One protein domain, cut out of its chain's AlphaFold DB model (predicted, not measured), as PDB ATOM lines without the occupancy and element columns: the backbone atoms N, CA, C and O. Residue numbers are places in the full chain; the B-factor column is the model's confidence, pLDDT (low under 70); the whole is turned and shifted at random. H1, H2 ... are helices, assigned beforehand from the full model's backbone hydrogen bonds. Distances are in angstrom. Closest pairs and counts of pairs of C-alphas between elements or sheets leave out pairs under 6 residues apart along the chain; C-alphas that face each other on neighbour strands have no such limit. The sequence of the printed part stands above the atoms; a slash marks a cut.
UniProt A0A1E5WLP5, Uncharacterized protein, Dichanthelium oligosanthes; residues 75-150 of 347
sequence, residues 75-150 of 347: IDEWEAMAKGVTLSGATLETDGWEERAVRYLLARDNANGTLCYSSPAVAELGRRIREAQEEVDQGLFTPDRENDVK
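Overview. This is residues 75 to 150 of the 347 residues of an uncharacterized protein of Dichanthelium oligosanthes (UniProt A0A1E5WLP5). Picture a small hairpin of two helices, H2 and H3, side by side and running opposite ways, with the shorter H2 packed by few contacts on part of the longer H3. H1 stands to one side, crosswise to H2: its first residue is near H2 and the rest runs away from the hairpin, while the long link of residues 107 to 119 swings out toward H1 and returns to begin H3, and the tail of residues 138 to 150 folds back from the far end of H3. The printed part has 76 residues with three named helices, H1, H2 and H3 in that order, and no named strand; the class is all helix. The whole is compact, with a radius of gyration of the C-alphas of 12.8 A, and spans 34 by 26 by 19 A.

Arrangement. Begin with H1, residues 75 to 87, and look from its first residue to H2, residues 99 to 106. The two are close but not clearly touching: their closest C-alphas, those of Ile 75 and Arg 103, are 7.3 A apart. Their lines are about perpendicular, at 83 degrees. Go on to H3, residues 120 to 137, which touches H2 with residues 122 to 129 alone. The closest C-alphas of this pair are those of Leu 105 and Gly 126, 6.8 A apart. H2 and H3 form a helical hairpin, at a shallow tilt of 16 degrees, opposite ways. H1 and H3 are apart. In the backbones of H1, H2 and H3, every O i to N i+4 pair is within hydrogen-bond range.

Along the chain. Find C-alpha 75 at (114.548, 115.145, 67.577); from there H1 runs 18.2 A to C-alpha 87, through residues 75 to 87. Next look for C-alpha 99 at (112.279, 105.278, 69.464), where H2 begins; its residues 99 to 106 cover 10.5 A. H3, the longest helix with 18 residues, 120 to 137, runs 25.7 A and ends at C-alpha 137, at (112.101, 91.462, 74.454).

Size, cuts and confidence. The two C-alphas farthest apart are those of Ser 88 and Asn 147, at 36.7 A, while the first and last printed C-alphas, of Ile 75 and Lys 150, are 17.6 A apart. The printed part has no cut. Both links are long: 11 residues between H1 and H2, and 13 between H2 and H3. The mean pLDDT of the printed part is 75.1; look for values under 70 at residues 110 to 116, residue 118 and residues 143 to 150, where the model's confidence is low.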
ATOM      1  N   ILE A  75     114.154 116.440  68.146       82.31
ATOM      2  CA  ILE A  75     114.548 115.145  67.577       82.31
ATOM      3  C   ILE A  75     115.979 115.227  67.042       82.31
ATOM      4  O   ILE A  75     116.823 114.460  67.493       82.31
ATOM      5  N   ASP A  76     116.277 116.226  66.207       83.06
ATOM      6  CA  ASP A  76     117.624 116.426  65.654       83.06
ATOM      7  C   ASP A  76     118.689 116.584  66.758       83.06
ATOM      8  O   ASP A  76     119.784 116.026  66.673       83.06
ATOM      9  N   GLU A  77     118.366 117.331  67.823       84.00
ATOM     10  CA  GLU A  77     119.260 117.531  68.973       84.00
ATOM     11  C   GLU A  77     119.510 116.219  69.740       84.00
ATOM     12  O   GLU A  77     120.651 115.926  70.107       84.00
ATOM     13  N   TRP A  78     118.467 115.417  69.973       84.44
ATOM     14  CA  TRP A  78     118.569 114.132  70.667       84.44
ATOM     15  C   TRP A  78     119.316 113.085  69.842       84.44
ATOM     16  O   TRP A  78     120.137 112.354  70.388       84.44
ATOM     17  N   GLU A  79     119.106 113.042  68.528       85.19
ATOM     18  CA  GLU A  79     119.831 112.134  67.636       85.19
ATOM     19  C   GLU A  79     121.312 112.496  67.526       85.19
ATOM     20  O   GLU A  79     122.170 111.612  67.514       85.19
ATOM     21  N   ALA A  80     121.639 113.791  67.472       84.25
ATOM     22  CA  ALA A  80     123.025 114.246  67.497       84.25
ATOM     23  C   ALA A  80     123.716 113.882  68.821       84.25
ATOM     24  O   ALA A  80     124.865 113.438  68.820       84.25
ATOM     25  N   MET A  81     123.005 114.021  69.943       82.31
ATOM     26  CA  MET A  81     123.485 113.613  71.262       82.31
ATOM     27  C   MET A  81     123.712 112.100  71.337       82.31
ATOM     28  O   MET A  81     124.789 111.675  71.750       82.31
ATOM     29  N   ALA A  82     122.746 111.298  70.879       79.56
ATOM     30  CA  ALA A  82     122.855 109.843  70.834       79.56
ATOM     31  C   ALA A  82     124.079 109.400  70.016       79.56
ATOM     32  O   ALA A  82     124.912 108.643  70.510       79.56
ATOM     33  N   LYS A  83     124.259 109.971  68.816       83.44
ATOM     34  CA  LYS A  83     125.442 109.738  67.971       83.44
ATOM     35  C   LYS A  83     126.744 110.130  68.674       83.44
ATOM     36  O   LYS A  83     127.737 109.419  68.551       83.44
ATOM     37  N   GLY A  84     126.752 111.237  69.419       82.75
ATOM     38  CA  GLY A  84     127.909 111.679  70.200       82.75
ATOM     39  C   GLY A  84     128.325 110.681  71.285       82.75
ATOM     40  O   GLY A  84     129.517 110.426  71.442       82.75
ATOM     41  N   VAL A  85     127.357 110.082  71.989       79.12
ATOM     42  CA  VAL A  85     127.606 109.036  73.001       79.12
ATOM     43  C   VAL A  85     128.128 107.751  72.353       79.12
ATOM     44  O   VAL A  85     129.098 107.168  72.830       79.12
ATOM     45  N   THR A  86     127.566 107.347  71.212       81.19
ATOM     46  CA  THR A  86     128.080 106.192  70.461       81.19
ATOM     47  C   THR A  86     129.517 106.424  69.978       81.19
ATOM     48  O   THR A  86     130.355 105.529  70.073       81.19
ATOM     49  N   LEU A  87     129.841 107.632  69.501       84.06
ATOM     50  CA  LEU A  87     131.190 107.991  69.042       84.06
ATOM     51  C   LEU A  87     132.233 108.012  70.165       84.06
ATOM     52  O   LEU A  87     133.406 107.758  69.899       84.06
ATOM     53  N   SER A  88     131.834 108.296  71.407       81.06
ATOM     54  CA  SER A  88     132.731 108.210  72.564       81.06
ATOM     55  C   SER A  88     132.943 106.773  73.064       81.06
ATOM     56  O   SER A  88     133.703 106.569  74.011       81.06
ATOM     57  N   GLY A  89     132.323 105.778  72.416       79.00
ATOM     58  CA  GLY A  89     132.448 104.358  72.750       79.00
ATOM     59  C   GLY A  89     131.561 103.908  73.913       79.00
ATOM     60  O   GLY A  89     131.772 102.818  74.441       79.00
ATOM     61  N   ALA A  90     130.592 104.731  74.326       77.25
ATOM     62  CA  ALA A  90     129.634 104.402  75.374       77.25
ATOM     63  C   ALA A  90     128.299 103.919  74.778       77.25
ATOM     64  O   ALA A  90     127.856 104.392  73.731       77.25
ATOM     65  N   THR A  91     127.639 102.988  75.470       74.50
ATOM     66  CA  THR A  91     126.291 102.516  75.122       74.50
ATOM     67  C   THR A  91     125.247 103.361  75.849       74.50
ATOM     68  O   THR A  91     125.395 103.644  77.039       74.50
ATOM     69  N   LEU A  92     124.192 103.768  75.140       74.00
ATOM     70  CA  LEU A  92     123.054 104.465  75.739       74.00
ATOM     71  C   LEU A  92     122.225 103.485  76.575       74.00
ATOM     72  O   LEU A  92     121.972 102.362  76.158       74.00
ATOM     73  N   GLU A  93     121.725 103.926  77.727       73.50
ATOM     74  CA  GLU A  93     120.832 103.096  78.555       73.50
ATOM     75  C   GLU A  93     119.487 102.797  77.875       73.50
ATOM     76  O   GLU A  93     118.786 101.869  78.266       73.50
ATOM     77  N   THR A  94     119.126 103.595  76.871       76.25
ATOM     78  CA  THR A  94     117.924 103.431  76.048       76.25
ATOM     79  C   THR A  94     118.222 102.750  74.711       76.25
ATOM     80  O   THR A  94     117.425 102.865  73.781       76.25
ATOM     81  N   ASP A  95     119.395 102.131  74.558       79.25
ATOM     82  CA  ASP A  95     119.734 101.390  73.345       79.25
ATOM     83  C   ASP A  95     118.777 100.201  73.167       79.25
ATOM     84  O   ASP A  95     118.441  99.508  74.128       79.25
ATOM     85  N   GLY A  96     118.275 100.008  71.947       76.81
ATOM     86  CA  GLY A  96     117.258  98.993  71.636       76.81
ATOM     87  C   GLY A  96     115.825  99.313  72.088       76.81
ATOM     88  O   GLY A  96     114.913  98.559  71.756       76.81
ATOM     89  N   TRP A  97     115.589 100.420  72.799       80.69
ATOM     90  CA  TRP A  97     114.230 100.829  73.163       80.69
ATOM     91  C   TRP A  97     113.480 101.392  71.955       80.69
ATOM     92  O   TRP A  97     114.071 101.989  71.053       80.69
ATOM     93  N   GLU A  98     112.153 101.271  71.976       78.25
ATOM     94  CA  GLU A  98     111.300 101.880  70.958       78.25
ATOM     95  C   GLU A  98     111.498 103.412  70.903       78.25
ATOM     96  O   GLU A  98     111.408 104.132  71.905       78.25
ATOM     97  N   GLU A  99     111.793 103.916  69.704       77.69
ATOM     98  CA  GLU A  99     112.279 105.278  69.464       77.69
ATOM     99  C   GLU A  99     111.304 106.358  69.961       77.69
ATOM    100  O   GLU A  99     111.704 107.390  70.516       77.69
ATOM    101  N   ARG A 100     109.998 106.132  69.802       73.94
ATOM    102  CA  ARG A 100     108.959 107.063  70.241       73.94
ATOM    103  C   ARG A 100     108.849 107.105  71.765       73.94
ATOM    104  O   ARG A 100     108.635 108.194  72.302       73.94
ATOM    105  N   ALA A 101     109.060 105.994  72.469       77.12
ATOM    106  CA  ALA A 101     109.127 105.951  73.926       77.12
ATOM    107  C   ALA A 101     110.337 106.702  74.481       77.12
ATOM    108  O   ALA A 101     110.188 107.507  75.407       77.12
ATOM    109  N   VAL A 102     111.499 106.543  73.846       79.62
ATOM    110  CA  VAL A 102     112.703 107.314  74.182       79.62
ATOM    111  C   VAL A 102     112.452 108.808  73.987       79.62
ATOM    112  O   VAL A 102     112.630 109.597  74.916       79.62
ATOM    113  N   ARG A 103     111.936 109.220  72.823       81.88
ATOM    114  CA  ARG A 103     111.605 110.631  72.550       81.88
ATOM    115  C   ARG A 103     110.537 111.180  73.510       81.88
ATOM    116  O   ARG A 103     110.598 112.346  73.899       81.88
ATOM    117  N   TYR A 104     109.561 110.368  73.924       78.56
ATOM    118  CA  TYR A 104     108.529 110.767  74.891       78.56
ATOM    119  C   TYR A 104     109.098 111.040  76.289       78.56
ATOM    120  O   TYR A 104     108.639 111.971  76.967       78.56
ATOM    121  N   LEU A 105     110.085 110.247  76.706       79.50
ATOM    122  CA  LEU A 105     110.831 110.444  77.942       79.50
ATOM    123  C   LEU A 105     111.729 111.688  77.849       79.50
ATOM    124  O   LEU A 105     111.637 112.573  78.700       79.50
ATOM    125  N   LEU A 106     112.497 111.817  76.762       80.00
ATOM    126  CA  LEU A 106     113.401 112.951  76.528       80.00
ATOM    127  C   LEU A 106     112.669 114.299  76.409       80.00
ATOM    128  O   LEU A 106     113.192 115.354  76.764       80.00
ATOM    129  N   ALA A 107     111.412 114.291  75.957       80.31
ATOM    130  CA  ALA A 107     110.575 115.489  75.925       80.31
ATOM    131  C   ALA A 107     110.193 116.018  77.321       80.31
ATOM    132  O   ALA A 107     109.711 117.150  77.437       80.31
ATOM    133  N   ARG A 108     110.342 115.196  78.367       78.88
ATOM    134  CA  ARG A 108     110.063 115.545  79.771       78.88
ATOM    135  C   ARG A 108     111.331 115.802  80.561       78.88
ATOM    136  O   ARG A 108     111.319 116.676  81.420       78.88
ATOM    137  N   ASP A 109     112.397 115.090  80.224       73.38
ATOM    138  CA  ASP A 109     113.722 115.277  80.789       73.38
ATOM    139  C   ASP A 109     114.739 115.443  79.672       73.38
ATOM    140  O   ASP A 109     114.960 114.518  78.898       73.38
ATOM    141  N   ASN A 110     115.402 116.599  79.598       60.69
ATOM    142  CA  ASN A 110     116.514 116.813  78.662       60.69
ATOM    143  C   ASN A 110     117.772 116.075  79.155       60.69
ATOM    144  O   ASN A 110     118.830 116.680  79.309       60.69
ATOM    145  N   ALA A 111     117.638 114.799  79.489       54.84
ATOM    146  CA  ALA A 111     118.719 114.018  80.034       54.84
ATOM    147  C   ALA A 111     119.739 113.768  78.918       54.84
ATOM    148  O   ALA A 111     119.369 113.454  77.786       54.84
ATOM    149  N   ASN A 112     121.020 113.972  79.227       51.97
ATOM    150  CA  ASN A 112     122.134 114.013  78.275       51.97
ATOM    151  C   ASN A 112     122.499 112.625  77.689       51.97
ATOM    152  O   ASN A 112     123.673 112.278  77.609       51.97
ATOM    153  N   GLY A 113     121.507 111.802  77.340       51.78
ATOM    154  CA  GLY A 113     121.689 110.400  76.953       51.78
ATOM    155  C   GLY A 113     121.883 109.443  78.137       51.78
ATOM    156  O   GLY A 113     122.083 108.251  77.932       51.78
ATOM    157  N   THR A 114     121.799 109.938  79.373       55.50
ATOM    158  CA  THR A 114     121.823 109.149  80.620       55.50
ATOM    159  C   THR A 114     120.485 109.336  81.328       55.50
ATOM    160  O   THR A 114     119.998 110.464  81.328       55.50
ATOM    161  N   LEU A 115     119.885 108.305  81.937       59.31
ATOM    162  CA  LEU A 115     118.588 108.392  82.633       59.31
ATOM    163  C   LEU A 115     118.690 109.153  83.975       59.31
ATOM    164  O   LEU A 115     118.373 108.638  85.045       59.31
ATOM    165  N   CYS A 116     119.144 110.405  83.938       60.53
ATOM    166  CA  CYS A 116     119.053 111.329  85.061       60.53
ATOM    167  C   CYS A 116     117.668 111.971  85.053       60.53
ATOM    168  O   CYS A 116     117.406 112.882  84.268       60.53
ATOM    169  N   TYR A 117     116.789 111.483  85.927       71.81
ATOM    170  CA  TYR A 117     115.428 111.989  86.038       71.81
ATOM    171  C   TYR A 117     115.360 113.229  86.942       71.81
ATOM    172  O   TYR A 117     115.695 113.170  88.125       71.81
ATOM    173  N   SER A 118     114.872 114.345  86.408       69.44
ATOM    174  CA  SER A 118     114.650 115.609  87.114       69.44
ATOM    175  C   SER A 118     113.489 115.545  88.111       69.44
ATOM    176  O   SER A 118     113.401 116.396  88.997       69.44
ATOM    177  N   SER A 119     112.576 114.573  87.986       77.00
ATOM    178  CA  SER A 119     111.460 114.394  88.925       77.00
ATOM    179  C   SER A 119     111.163 112.918  89.228       77.00
ATOM    180  O   SER A 119     111.377 112.056  88.369       77.00
ATOM    181  N   PRO A 120     110.594 112.606  90.414       80.56
ATOM    182  CA  PRO A 120     110.152 111.248  90.750       80.56
ATOM    183  C   PRO A 120     109.133 110.675  89.759       80.56
ATOM    184  O   PRO A 120     109.081 109.468  89.541       80.56
ATOM    185  N   ALA A 121     108.328 111.538  89.142       76.50
ATOM    186  CA  ALA A 121     107.310 111.131  88.189       76.50
ATOM    187  C   ALA A 121     107.919 110.749  86.828       76.50
ATOM    188  O   ALA A 121     107.520 109.750  86.227       76.50
ATOM    189  N   VAL A 122     108.961 111.464  86.382       77.06
ATOM    190  CA  VAL A 122     109.720 111.075  85.181       77.06
ATOM    191  C   VAL A 122     110.534 109.800  85.430       77.06
ATOM    192  O   VAL A 122     110.622 108.955  84.542       77.06
ATOM    193  N   ALA A 123     111.045 109.605  86.650       80.25
ATOM    194  CA  ALA A 123     111.717 108.363  87.035       80.25
ATOM    195  C   ALA A 123     110.785 107.146  86.973       80.25
ATOM    196  O   ALA A 123     111.142 106.110  86.415       80.25
ATOM    197  N   GLU A 124     109.563 107.285  87.491       82.12
ATOM    198  CA  GLU A 124     108.538 106.245  87.417       82.12
ATOM    199  C   GLU A 124     108.105 105.962  85.970       82.12
ATOM    200  O   GLU A 124     107.910 104.807  85.591       82.12
ATOM    201  N   LEU A 125     108.004 106.995  85.129       78.69
ATOM    202  CA  LEU A 125     107.763 106.830  83.695       78.69
ATOM    203  C   LEU A 125     108.890 106.033  83.021       78.69
ATOM    204  O   LEU A 125     108.608 105.100  82.273       78.69
ATOM    205  N   GLY A 126     110.150 106.374  83.302       80.38
ATOM    206  CA  GLY A 126     111.307 105.655  82.773       80.38
ATOM    207  C   GLY A 126     111.346 104.187  83.210       80.38
ATOM    208  O   GLY A 126     111.615 103.315  82.385       80.38
ATOM    209  N   ARG A 127     110.979 103.890  84.468       82.50
ATOM    210  CA  ARG A 127     110.820 102.510  84.966       82.50
ATOM    211  C   ARG A 127     109.768 101.736  84.167       82.50
ATOM    212  O   ARG A 127     110.036 100.620  83.741       82.50
ATOM    213  N   ARG A 128     108.599 102.333  83.916       82.19
ATOM    214  CA  ARG A 128     107.517 101.686  83.149       82.19
ATOM    215  C   ARG A 128     107.886 101.422  81.695       82.19
ATOM    216  O   ARG A 128     107.501 100.390  81.164       82.19
ATOM    217  N   ILE A 129     108.600 102.351  81.055       81.56
ATOM    218  CA  ILE A 129     109.070 102.163  79.676       81.56
ATOM    219  C   ILE A 129     110.047 100.985  79.617       81.56
ATOM    220  O   ILE A 129     109.904 100.130  78.748       81.56
ATOM    221  N   ARG A 130     110.978 100.896  80.577       82.94
ATOM    222  CA  ARG A 130     111.914  99.770  80.680       82.94
ATOM    223  C   ARG A 130     111.193  98.436  80.863       82.94
ATOM    224  O   ARG A 130     111.453  97.511  80.112       82.94
ATOM    225  N   GLU A 131     110.263  98.352  81.814       84.25
ATOM    226  CA  GLU A 131     109.492  97.125  82.068       84.25
ATOM    227  C   GLU A 131     108.679  96.692  80.845       84.25
ATOM    228  O   GLU A 131     108.638  95.511  80.512       84.25
ATOM    229  N   ALA A 132     108.062  97.646  80.141       81.00
ATOM    230  CA  ALA A 132     107.348  97.352  78.905       81.00
ATOM    231  C   ALA A 132     108.294  96.817  77.821       81.00
ATOM    232  O   ALA A 132     107.939  95.863  77.138       81.00
ATOM    233  N   GLN A 133     109.493  97.392  77.684       80.44
ATOM    234  CA  GLN A 133     110.496  96.918  76.730       80.44
ATOM    235  C   GLN A 133     110.981  95.506  77.080       80.44
ATOM    236  O   GLN A 133     111.039  94.654  76.202       80.44
ATOM    237  N   GLU A 134     111.224  95.216  78.358       83.25
ATOM    238  CA  GLU A 134     111.590  93.870  78.816       83.25
ATOM    239  C   GLU A 134     110.490  92.837  78.504       83.25
ATOM    240  O   GLU A 134     110.800  91.713  78.109       83.25
ATOM    241  N   GLU A 135     109.205  93.200  78.627       82.75
ATOM    242  CA  GLU A 135     108.085  92.331  78.227       82.75
ATOM    243  C   GLU A 135     108.054  92.089  76.701       82.75
ATOM    244  O   GLU A 135     107.724  90.979  76.270       82.75
ATOM    245  N   VAL A 136     108.419  93.088  75.885       81.12
ATOM    246  CA  VAL A 136     108.560  92.934  74.423       81.12
ATOM    247  C   VAL A 136     109.729  92.019  74.080       81.12
ATOM    248  O   VAL A 136     109.562  91.083  73.298       81.12
ATOM    249  N   ASP A 137     110.883  92.235  74.704       80.88
ATOM    250  CA  ASP A 137     112.101  91.462  74.454       80.88
ATOM    251  C   ASP A 137     111.928  89.988  74.862       80.88
ATOM    252  O   ASP A 137     112.467  89.083  74.223       80.88
ATOM    253  N   GLN A 138     111.120  89.725  75.894       85.75
ATOM    254  CA  GLN A 138     110.734  88.375  76.321       85.75
ATOM    255  C   GLN A 138     109.634  87.743  75.450       85.75
ATOM    256  O   GLN A 138     109.269  86.587  75.668       85.75
ATOM    257  N   GLY A 139     109.072  88.482  74.487       81.56
ATOM    258  CA  GLY A 139     107.957  88.031  73.652       81.56
ATOM    259  C   GLY A 139     106.629  87.884  74.406       81.56
ATOM    260  O   GLY A 139     105.690  87.284  73.886       81.56
ATOM    261  N   LEU A 140     106.532  88.422  75.627       74.44
ATOM    262  CA  LEU A 140     105.315  88.418  76.450       74.44
ATOM    263  C   LEU A 140     104.313  89.486  76.008       74.44
ATOM    264  O   LEU A 140     103.141  89.446  76.388       74.44
ATOM    265  N   PHE A 141     104.781  90.456  75.228       71.56
ATOM    266  CA  PHE A 141     103.992  91.593  74.809       71.56
ATOM    267  C   PHE A 141     104.328  91.994  73.374       71.56
ATOM    268  O   PHE A 141     105.485  92.167  73.010       71.56
ATOM    269  N   THR A 142     103.296  92.150  72.547       74.19
ATOM    270  CA  THR A 142     103.412  92.773  71.225       74.19
ATOM    271  C   THR A 142     102.703  94.121  71.300       74.19
ATOM    272  O   THR A 142     101.482  94.131  71.457       74.19
ATOM    273  N   PRO A 143     103.437  95.243  71.255       67.31
ATOM    274  CA  PRO A 143     102.853  96.559  71.462       67.31
ATOM    275  C   PRO A 143     101.962  96.956  70.284       67.31
ATOM    276  O   PRO A 143     102.412  96.983  69.138       67.31
ATOM    277  N   ASP A 144     100.713  97.330  70.568       66.25
ATOM    278  CA  ASP A 144      99.862  98.013  69.598       66.25
ATOM    279  C   ASP A 144     100.211  99.506  69.579       66.25
ATOM    280  O   ASP A 144     100.062 100.224  70.575       66.25
ATOM    281  N   ARG A 145     100.658  99.997  68.422       57.94
ATOM    282  CA  ARG A 145     101.029 101.401  68.209       57.94
ATOM    283  C   ARG A 145      99.951 102.381  68.677       57.94
ATOM    284  O   ARG A 145     100.281 103.405  69.281       57.94
ATOM    285  N   GLU A 146      98.686 102.105  68.378       54.44
ATOM    286  CA  GLU A 146      97.594 103.042  68.641       54.44
ATOM    287  C   GLU A 146      97.083 102.943  70.073       54.44
ATOM    288  O   GLU A 146      96.632 103.953  70.615       54.44
ATOM    289  N   ASN A 147      97.177 101.773  70.704       56.41
ATOM    290  CA  ASN A 147      96.606 101.534  72.029       56.41
ATOM    291  C   ASN A 147      97.641 101.563  73.159       56.41
ATOM    292  O   ASN A 147      97.366 102.148  74.210       56.41
ATOM    293  N   ASP A 148      98.843 101.045  72.921       55.56
ATOM    294  CA  ASP A 148      99.870 100.842  73.942       55.56
ATOM    295  C   ASP A 148     101.062 101.802  73.816       55.56
ATOM    296  O   ASP A 148     101.714 102.114  74.813       55.56
ATOM    297  N   VAL A 149     101.309 102.346  72.617       51.84
ATOM    298  CA  VAL A 149     102.428 103.277  72.335       51.84
ATOM    299  C   VAL A 149     101.970 104.756  72.361       51.84
ATOM    300  O   VAL A 149     102.574 105.656  71.757       51.84
ATOM    301  N   LYS A 150     100.874 105.070  73.077       48.88
ATOM    302  CA  LYS A 150     100.265 106.418  73.088       48.88
ATOM    303  C   LYS A 150     101.169 107.511  73.677       48.88
ATOM    304  O   LYS A 150     101.158 107.835  74.864       48.88
TER     305      LYS A 150